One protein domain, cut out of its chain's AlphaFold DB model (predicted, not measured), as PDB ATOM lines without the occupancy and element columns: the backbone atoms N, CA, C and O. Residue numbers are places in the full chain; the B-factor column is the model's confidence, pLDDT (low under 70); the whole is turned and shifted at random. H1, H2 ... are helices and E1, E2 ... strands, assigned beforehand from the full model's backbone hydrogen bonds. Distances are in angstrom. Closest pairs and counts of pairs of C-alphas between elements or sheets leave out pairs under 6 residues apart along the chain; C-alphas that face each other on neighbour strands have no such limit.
ATOM      1  N   PRO A 216      41.043  28.194  43.734       43.44
ATOM      2  CA  PRO A 216      42.284  27.440  43.697       43.44
ATOM      3  C   PRO A 216      42.079  25.919  43.833       43.44
ATOM      4  O   PRO A 216      41.299  25.443  44.661       43.44
ATOM      5  N   ILE A 217      42.902  25.166  43.097       76.81
ATOM      6  CA  ILE A 217      43.122  23.725  43.278       76.81
ATOM      7  C   ILE A 217      43.597  23.482  44.717       76.81
ATOM      8  O   ILE A 217      44.576  24.086  45.169       76.81
ATOM      9  N   LYS A 218      42.912  22.604  45.455       88.88
ATOM     10  CA  LYS A 218      43.290  22.248  46.832       88.88
ATOM     11  C   LYS A 218      44.315  21.117  46.813       88.88
ATOM     12  O   LYS A 218      44.115  20.115  46.130       88.88
ATOM     13  N   VAL A 219      45.384  21.232  47.599       93.56
ATOM     14  CA  VAL A 219      46.324  20.121  47.815       93.56
ATOM     15  C   VAL A 219      46.024  19.469  49.158       93.56
ATOM     16  O   VAL A 219      46.073  20.127  50.199       93.56
ATOM     17  N   LEU A 220      45.714  18.177  49.138       93.25
ATOM     18  CA  LEU A 220      45.491  17.360  50.324       93.25
ATOM     19  C   LEU A 220      46.728  16.497  50.566       93.25
ATOM     20  O   LEU A 220      47.029  15.597  49.786       93.25
ATOM     21  N   VAL A 221      47.440  16.769  51.655       95.19
ATOM     22  CA  VAL A 221      48.689  16.084  52.001       95.19
ATOM     23  C   VAL A 221      48.431  15.085  53.118       95.19
ATOM     24  O   VAL A 221      48.117  15.479  54.242       95.19
ATOM     25  N   PHE A 222      48.593  13.797  52.825       94.56
ATOM     26  CA  PHE A 222      48.370  12.694  53.756       94.56
ATOM     27  C   PHE A 222      49.702  12.171  54.299       94.56
ATOM     28  O   PHE A 222      50.365  11.335  53.684       94.56
ATOM     29  N   ASN A 223      50.098  12.637  55.483       91.06
ATOM     30  CA  ASN A 223      51.288  12.145  56.174       91.06
ATOM     31  C   ASN A 223      50.969  10.824  56.867       91.06
ATOM     32  O   ASN A 223      50.183  10.809  57.817       91.06
ATOM     33  N   GLY A 224      51.587   9.730  56.422       90.25
ATOM     34  CA  GLY A 224      51.333   8.416  57.003       90.25
ATOM     35  C   GLY A 224      51.445   7.254  56.030       90.25
ATOM     36  O   GLY A 224      51.682   7.444  54.836       90.25
ATOM     37  N   LYS A 225      51.253   6.029  56.531       87.81
ATOM     38  CA  LYS A 225      51.081   4.846  55.675       87.81
ATOM     39  C   LYS A 225      49.602   4.711  55.314       87.81
ATOM     40  O   LYS A 225      48.801   4.236  56.111       87.81
ATOM     41  N   CYS A 226      49.244   5.128  54.102       85.88
ATOM     42  CA  CYS A 226      47.891   4.966  53.574       85.88
ATOM     43  C   CYS A 226      47.718   3.574  52.955       85.88
ATOM     44  O   CYS A 226      48.511   3.159  52.106       85.88
ATOM     45  N   SER A 227      46.660   2.851  53.329       88.56
ATOM     46  CA  SER A 227      46.326   1.589  52.660       88.56
ATOM     47  C   SER A 227      45.886   1.847  51.211       88.56
ATOM     48  O   SER A 227      45.312   2.891  50.902       88.56
ATOM     49  N   LYS A 228      46.104   0.881  50.305       84.94
ATOM     50  CA  LYS A 228      45.646   0.988  48.901       84.94
ATOM     51  C   LYS A 228      44.131   1.222  48.798       84.94
ATOM     52  O   LYS A 228      43.683   1.944  47.917       84.94
ATOM     53  N   ILE A 229      43.361   0.632  49.717       79.06
ATOM     54  CA  ILE A 229      41.900   0.784  49.785       79.06
ATOM     55  C   ILE A 229      41.530   2.227  50.140       79.06
ATOM     56  O   ILE A 229      40.660   2.802  49.497       79.06
ATOM     57  N   PHE A 230      42.213   2.822  51.122       86.50
ATOM     58  CA  PHE A 230      41.967   4.201  51.540       86.50
ATOM     59  C   PHE A 230      42.255   5.202  50.416       86.50
ATOM     60  O   PHE A 230      41.456   6.104  50.191       86.50
ATOM     61  N   LYS A 231      43.341   5.011  49.657       90.31
ATOM     62  CA  LYS A 231      43.653   5.884  48.515       90.31
ATOM     63  C   LYS A 231      42.622   5.797  47.402       90.31
ATOM     64  O   LYS A 231      42.153   6.825  46.943       90.31
ATOM     65  N   SER A 232      42.229   4.579  47.027       83.69
ATOM     66  CA  SER A 232      41.183   4.385  46.018       83.69
ATOM     67  C   SER A 232      39.865   5.027  46.453       83.69
ATOM     68  O   SER A 232      39.174   5.596  45.622       83.69
ATOM     69  N   ALA A 233      39.525   4.960  47.743       81.88
ATOM     70  CA  ALA A 233      38.339   5.631  48.266       81.88
ATOM     71  C   ALA A 233      38.478   7.162  48.230       81.88
ATOM     72  O   ALA A 233      37.525   7.841  47.876       81.88
ATOM     73  N   LEU A 234      39.654   7.710  48.555       87.38
ATOM     74  CA  LEU A 234      39.915   9.150  48.445       87.38
ATOM     75  C   LEU A 234      39.777   9.648  47.007       87.38
ATOM     76  O   LEU A 234      39.097  10.644  46.791       87.38
ATOM     77  N   GLU A 235      40.370   8.944  46.043       90.44
ATOM     78  CA  GLU A 235      40.260   9.261  44.612       90.44
ATOM     79  C   GLU A 235      38.806   9.258  44.117       90.44
ATOM     80  O   GLU A 235      38.469  10.022  43.219       90.44
ATOM     81  N   ASP A 236      37.941   8.434  44.715       82.31
ATOM     82  CA  ASP A 236      36.510   8.384  44.399       82.31
ATOM     83  C   ASP A 236      35.683   9.461  45.141       82.31
ATOM     84  O   ASP A 236      34.528   9.692  44.781       82.31
ATOM     85  N   CYS A 237      36.221  10.087  46.195       84.88
ATOM     86  CA  CYS A 237      35.477  10.990  47.085       84.88
ATOM     87  C   CYS A 237      35.860  12.469  46.974       84.88
ATOM     88  O   CYS A 237      35.097  13.313  47.445       84.88
ATOM     89  N   VAL A 238      37.030  12.797  46.422       89.94
ATOM     90  CA  VAL A 238      37.456  14.190  46.236       89.94
ATOM     91  C   VAL A 238      37.397  14.583  44.768       89.94
ATOM     92  O   VAL A 238      37.562  13.752  43.887       89.94
ATOM     93  N   GLU A 239      37.190  15.865  44.504       92.00
ATOM     94  CA  GLU A 239      37.198  16.428  43.158       92.00
ATOM     95  C   GLU A 239      38.027  17.709  43.159       92.00
ATOM     96  O   GLU A 239      38.057  18.427  44.162       92.00
ATOM     97  N   ASP A 240      38.688  17.990  42.037       93.50
ATOM     98  CA  ASP A 240      39.491  19.202  41.829       93.50
ATOM     99  C   ASP A 240      40.591  19.391  42.896       93.50
ATOM    100  O   ASP A 240      40.808  20.470  43.458       93.50
ATOM    101  N   CYS A 241      41.258  18.284  43.237       94.44
ATOM    102  CA  CYS A 241      42.260  18.221  44.299       94.44
ATOM    103  C   CYS A 241      43.522  17.477  43.845       94.44
ATOM    104  O   CYS A 241      43.454  16.510  43.087       94.44
ATOM    105  N   ILE A 242      44.678  17.879  44.377       94.31
ATOM    106  CA  ILE A 242      45.926  17.111  44.289       94.31
ATOM    107  C   ILE A 242      46.099  16.338  45.597       94.31
ATOM    108  O   ILE A 242      46.169  16.934  46.670       94.31
ATOM    109  N   LEU A 243      46.174  15.016  45.512       95.44
ATOM    110  CA  LEU A 243      46.478  14.129  46.629       95.44
ATOM    111  C   LEU A 243      47.995  13.921  46.704       95.44
ATOM    112  O   LEU A 243      48.584  13.313  45.812       95.44
ATOM    113  N   GLU A 244      48.635  14.404  47.766       95.94
ATOM    114  CA  GLU A 244      50.048  14.152  48.055       95.94
ATOM    115  C   GLU A 244      50.188  13.104  49.161       95.94
ATOM    116  O   GLU A 244      49.639  13.250  50.256       95.94
ATOM    117  N   PHE A 245      50.992  12.075  48.906       94.50
ATOM    118  CA  PHE A 245      51.370  11.070  49.895       94.50
ATOM    119  C   PHE A 245      52.889  11.149  50.078       94.50
ATOM    120  O   PHE A 245      53.595  10.536  49.296       94.50
ATOM    121  N   PRO A 246      53.442  11.869  51.073       88.12
ATOM    122  CA  PRO A 246      54.881  12.183  51.127       88.12
ATOM    123  C   PRO A 246      55.827  10.978  51.195       88.12
ATOM    124  O   PRO A 246      57.008  11.094  50.882       88.12
ATOM    125  N   ASN A 247      55.316   9.808  51.590       87.88
ATOM    126  CA  ASN A 247      56.060   8.546  51.560       87.88
ATOM    127  C   ASN A 247      56.106   7.907  50.158       87.88
ATOM    128  O   ASN A 247      56.695   6.843  49.973       87.88
ATOM    129  N   GLU A 248      55.459   8.529  49.181       89.06
ATOM    130  CA  GLU A 248      55.304   8.081  47.809       89.06
ATOM    131  C   GLU A 248      55.764   9.217  46.910       89.06
ATOM    132  O   GLU A 248      55.467  10.384  47.140       89.06
ATOM    133  N   ARG A 249      56.541   8.893  45.881       82.75
ATOM    134  CA  ARG A 249      57.144   9.921  45.024       82.75
ATOM    135  C   ARG A 249      56.136  10.614  44.099       82.75
ATOM    136  O   ARG A 249      56.528  11.511  43.366       82.75
ATOM    137  N   ASN A 250      54.867  10.208  44.133       84.75
ATOM    138  CA  ASN A 250      53.862  10.603  43.158       84.75
ATOM    139  C   ASN A 250      52.692  11.295  43.864       84.75
ATOM    140  O   ASN A 250      52.147  10.772  44.839       84.75
ATOM    141  N   SER A 251      52.286  12.445  43.334       90.88
ATOM    142  CA  SER A 251      50.997  13.062  43.630       90.88
ATOM    143  C   SER A 251      49.951  12.586  42.620       90.88
ATOM    144  O   SER A 251      50.272  12.251  41.480       90.88
ATOM    145  N   VAL A 252      48.689  12.520  43.040       94.06
ATOM    146  CA  VAL A 252      47.566  12.121  42.180       94.06
ATOM    147  C   VAL A 252      46.628  13.308  42.036       94.06
ATOM    148  O   VAL A 252      46.054  13.764  43.020       94.06
ATOM    149  N   TYR A 253      46.464  13.820  40.817       94.44
ATOM    150  CA  TYR A 253      45.451  14.833  40.531       94.44
ATOM    151  C   TYR A 253      44.099  14.168  40.266       94.44
ATOM    152  O   TYR A 253      43.992  13.293  39.402       94.44
ATOM    153  N   VAL A 254      43.071  14.602  40.992       93.38
ATOM    154  CA  VAL A 254      41.697  14.127  40.831       93.38
ATOM    155  C   VAL A 254      40.879  15.228  40.152       93.38
ATOM    156  O   VAL A 254      40.596  16.247  40.785       93.38
ATOM    157  N   PRO A 255      40.522  15.076  38.862       88.44
ATOM    158  CA  PRO A 255      39.814  16.113  38.121       88.44
ATOM    159  C   PRO A 255      38.365  16.252  38.591       88.44
ATOM    160  O   PRO A 255      37.755  15.293  39.065       88.44
ATOM    161  N   LYS A 256      37.790  17.440  38.395       88.56
ATOM    162  CA  LYS A 256      36.362  17.687  38.617       88.56
ATOM    163  C   LYS A 256      35.500  16.816  37.703       88.56
ATOM    164  O   LYS A 256      35.815  16.649  36.517       88.56
ATOM    165  N   PHE A 257      34.401  16.274  38.225       77.06
ATOM    166  CA  PHE A 257      33.536  15.409  37.430       77.06
ATOM    167  C   PHE A 257      32.965  16.171  36.223       77.06
ATOM    168  O   PHE A 257      32.372  17.239  36.357       77.06
ATOM    169  N   GLY A 258      33.165  15.625  35.021       77.44
ATOM    170  CA  GLY A 258      32.669  16.216  33.773       77.44
ATOM    171  C   GLY A 258      33.575  17.267  33.120       77.44
ATOM    172  O   GLY A 258      33.235  17.740  32.036       77.44
ATOM    173  N   GLN A 259      34.735  17.603  33.696       77.12
ATOM    174  CA  GLN A 259      35.684  18.515  33.053       77.12
ATOM    175  C   GLN A 259      36.613  17.752  32.095       77.12
ATOM    176  O   GLN A 259      37.340  16.840  32.492       77.12
ATOM    177  N   ALA A 260      36.593  18.113  30.809       60.22
ATOM    178  CA  ALA A 260      37.562  17.605  29.843       60.22
ATOM    179  C   ALA A 260      38.947  18.195  30.155       60.22
ATOM    180  O   ALA A 260      39.086  19.410  30.291       60.22
ATOM    181  N   ARG A 482      46.611  17.305  55.909       89.75
ATOM    182  CA  ARG A 482      46.702  18.770  55.924       89.75
ATOM    183  C   ARG A 482      46.324  19.319  54.557       89.75
ATOM    184  O   ARG A 482      46.806  18.829  53.540       89.75
ATOM    185  N   ILE A 483      45.504  20.362  54.550       90.06
ATOM    186  CA  ILE A 483      45.156  21.104  53.339       90.06
ATOM    187  C   ILE A 483      46.217  22.186  53.146       90.06
ATOM    188  O   ILE A 483      46.413  23.010  54.040       90.06
ATOM    189  N   ARG A 484      46.911  22.188  52.005       85.19
ATOM    190  CA  ARG A 484      47.806  23.286  51.619       85.19
ATOM    191  C   ARG A 484      47.131  24.144  50.544       85.19
ATOM    192  O   ARG A 484      46.676  23.589  49.540       85.19
ATOM    193  N   PRO A 485      47.070  25.476  50.715       73.44
ATOM    194  CA  PRO A 485      46.748  26.362  49.607       73.44
ATOM    195  C   PRO A 485      47.885  26.304  48.579       73.44
ATOM    196  O   PRO A 485      49.061  26.291  48.952       73.44
ATOM    197  N   LEU A 486      47.547  26.247  47.289       72.88
ATOM    198  CA  LEU A 486      48.543  26.315  46.224       72.88
ATOM    199  C   LEU A 486      49.163  27.722  46.237       72.88
ATOM    200  O   LEU A 486      48.472  28.712  45.999       72.88
ATOM    201  N   SER A 487      50.453  27.816  46.558       55.84
ATOM    202  CA  SER A 487      51.213  29.061  46.422       55.84
ATOM    203  C   SER A 487      51.269  29.459  44.944       55.84
ATOM    204  O   SER A 487      51.480  28.612  44.076       55.84
ATOM    205  N   THR A 488      51.125  30.750  44.644       47.47
ATOM    206  CA  THR A 488      51.246  31.291  43.281       47.47
ATOM    207  C   THR A 488      52.638  31.085  42.667       47.47
ATOM    208  O   THR A 488      52.782  31.206  41.455       47.47
ATOM    209  N   TYR A 489      53.644  30.719  43.472       40.28
ATOM    210  CA  TYR A 489      55.049  30.608  43.065       40.28
ATOM    211  C   TYR A 489      55.480  29.225  42.536       40.28
ATOM    212  O   TYR A 489      56.562  29.100  41.976       40.28
ATOM    213  N   THR A 490      54.673  28.169  42.694       47.56
ATOM    214  CA  THR A 490      55.058  26.783  42.329       47.56
ATOM    215  C   THR A 490      54.547  26.322  40.957       47.56
ATOM    216  O   THR A 490      54.492  25.124  40.696       47.56
TER     217      THR A 490
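Overview. This is residues 216 to 260 and 482 to 490 of the 497 residues of the protein "Hypothetical protein" of Rotaria sordida (UniProt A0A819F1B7). A small twisted sheet of four strands has one helix, H1, over one face, along the strands. The printed part has 54 residues, with named elements in the order E1, H1, E2, E3, E4; the sheet, E3 E2 E1 E4, is mixed, as is the class, helices and strands. It is compact, radius of gyration of the C-alphas 11.4 A, spanning 29 by 28 by 17 A.

Arrangement. E1, residues 218 to 224, H1, residues 228 to 237, and E2, residues 241 to 244, form a strand-helix-strand unit, parallel neighbour strands with a helix between, its crossover right-handed. N 220 and O 242 are 2.8 A apart. H1 is on the sheet at a height of 9.9 A, over E2; its O i to N i+4 pairs are each within hydrogen-bond range. E3, residues 251 to 254, makes a hairpin with E2; N 243 and O 252 are 2.8 A apart. E4, residues 482 to 485, is antiparallel to E1; N 221 and O 482 are 2.9 A apart.

Along the chain. E1 runs 19.0 A from C-alpha 218 at (43.290, 22.248, 46.832), H1 14.4 A. E4 ends at C-alpha 485, (46.748, 26.362, 49.607).

Size, cuts and confidence. Residues 261 to 481 are cut out, C-alphas 260 and 482 being 27.7 A apart. Residues 216, 260 and 487 to 490 have pLDDT under 70.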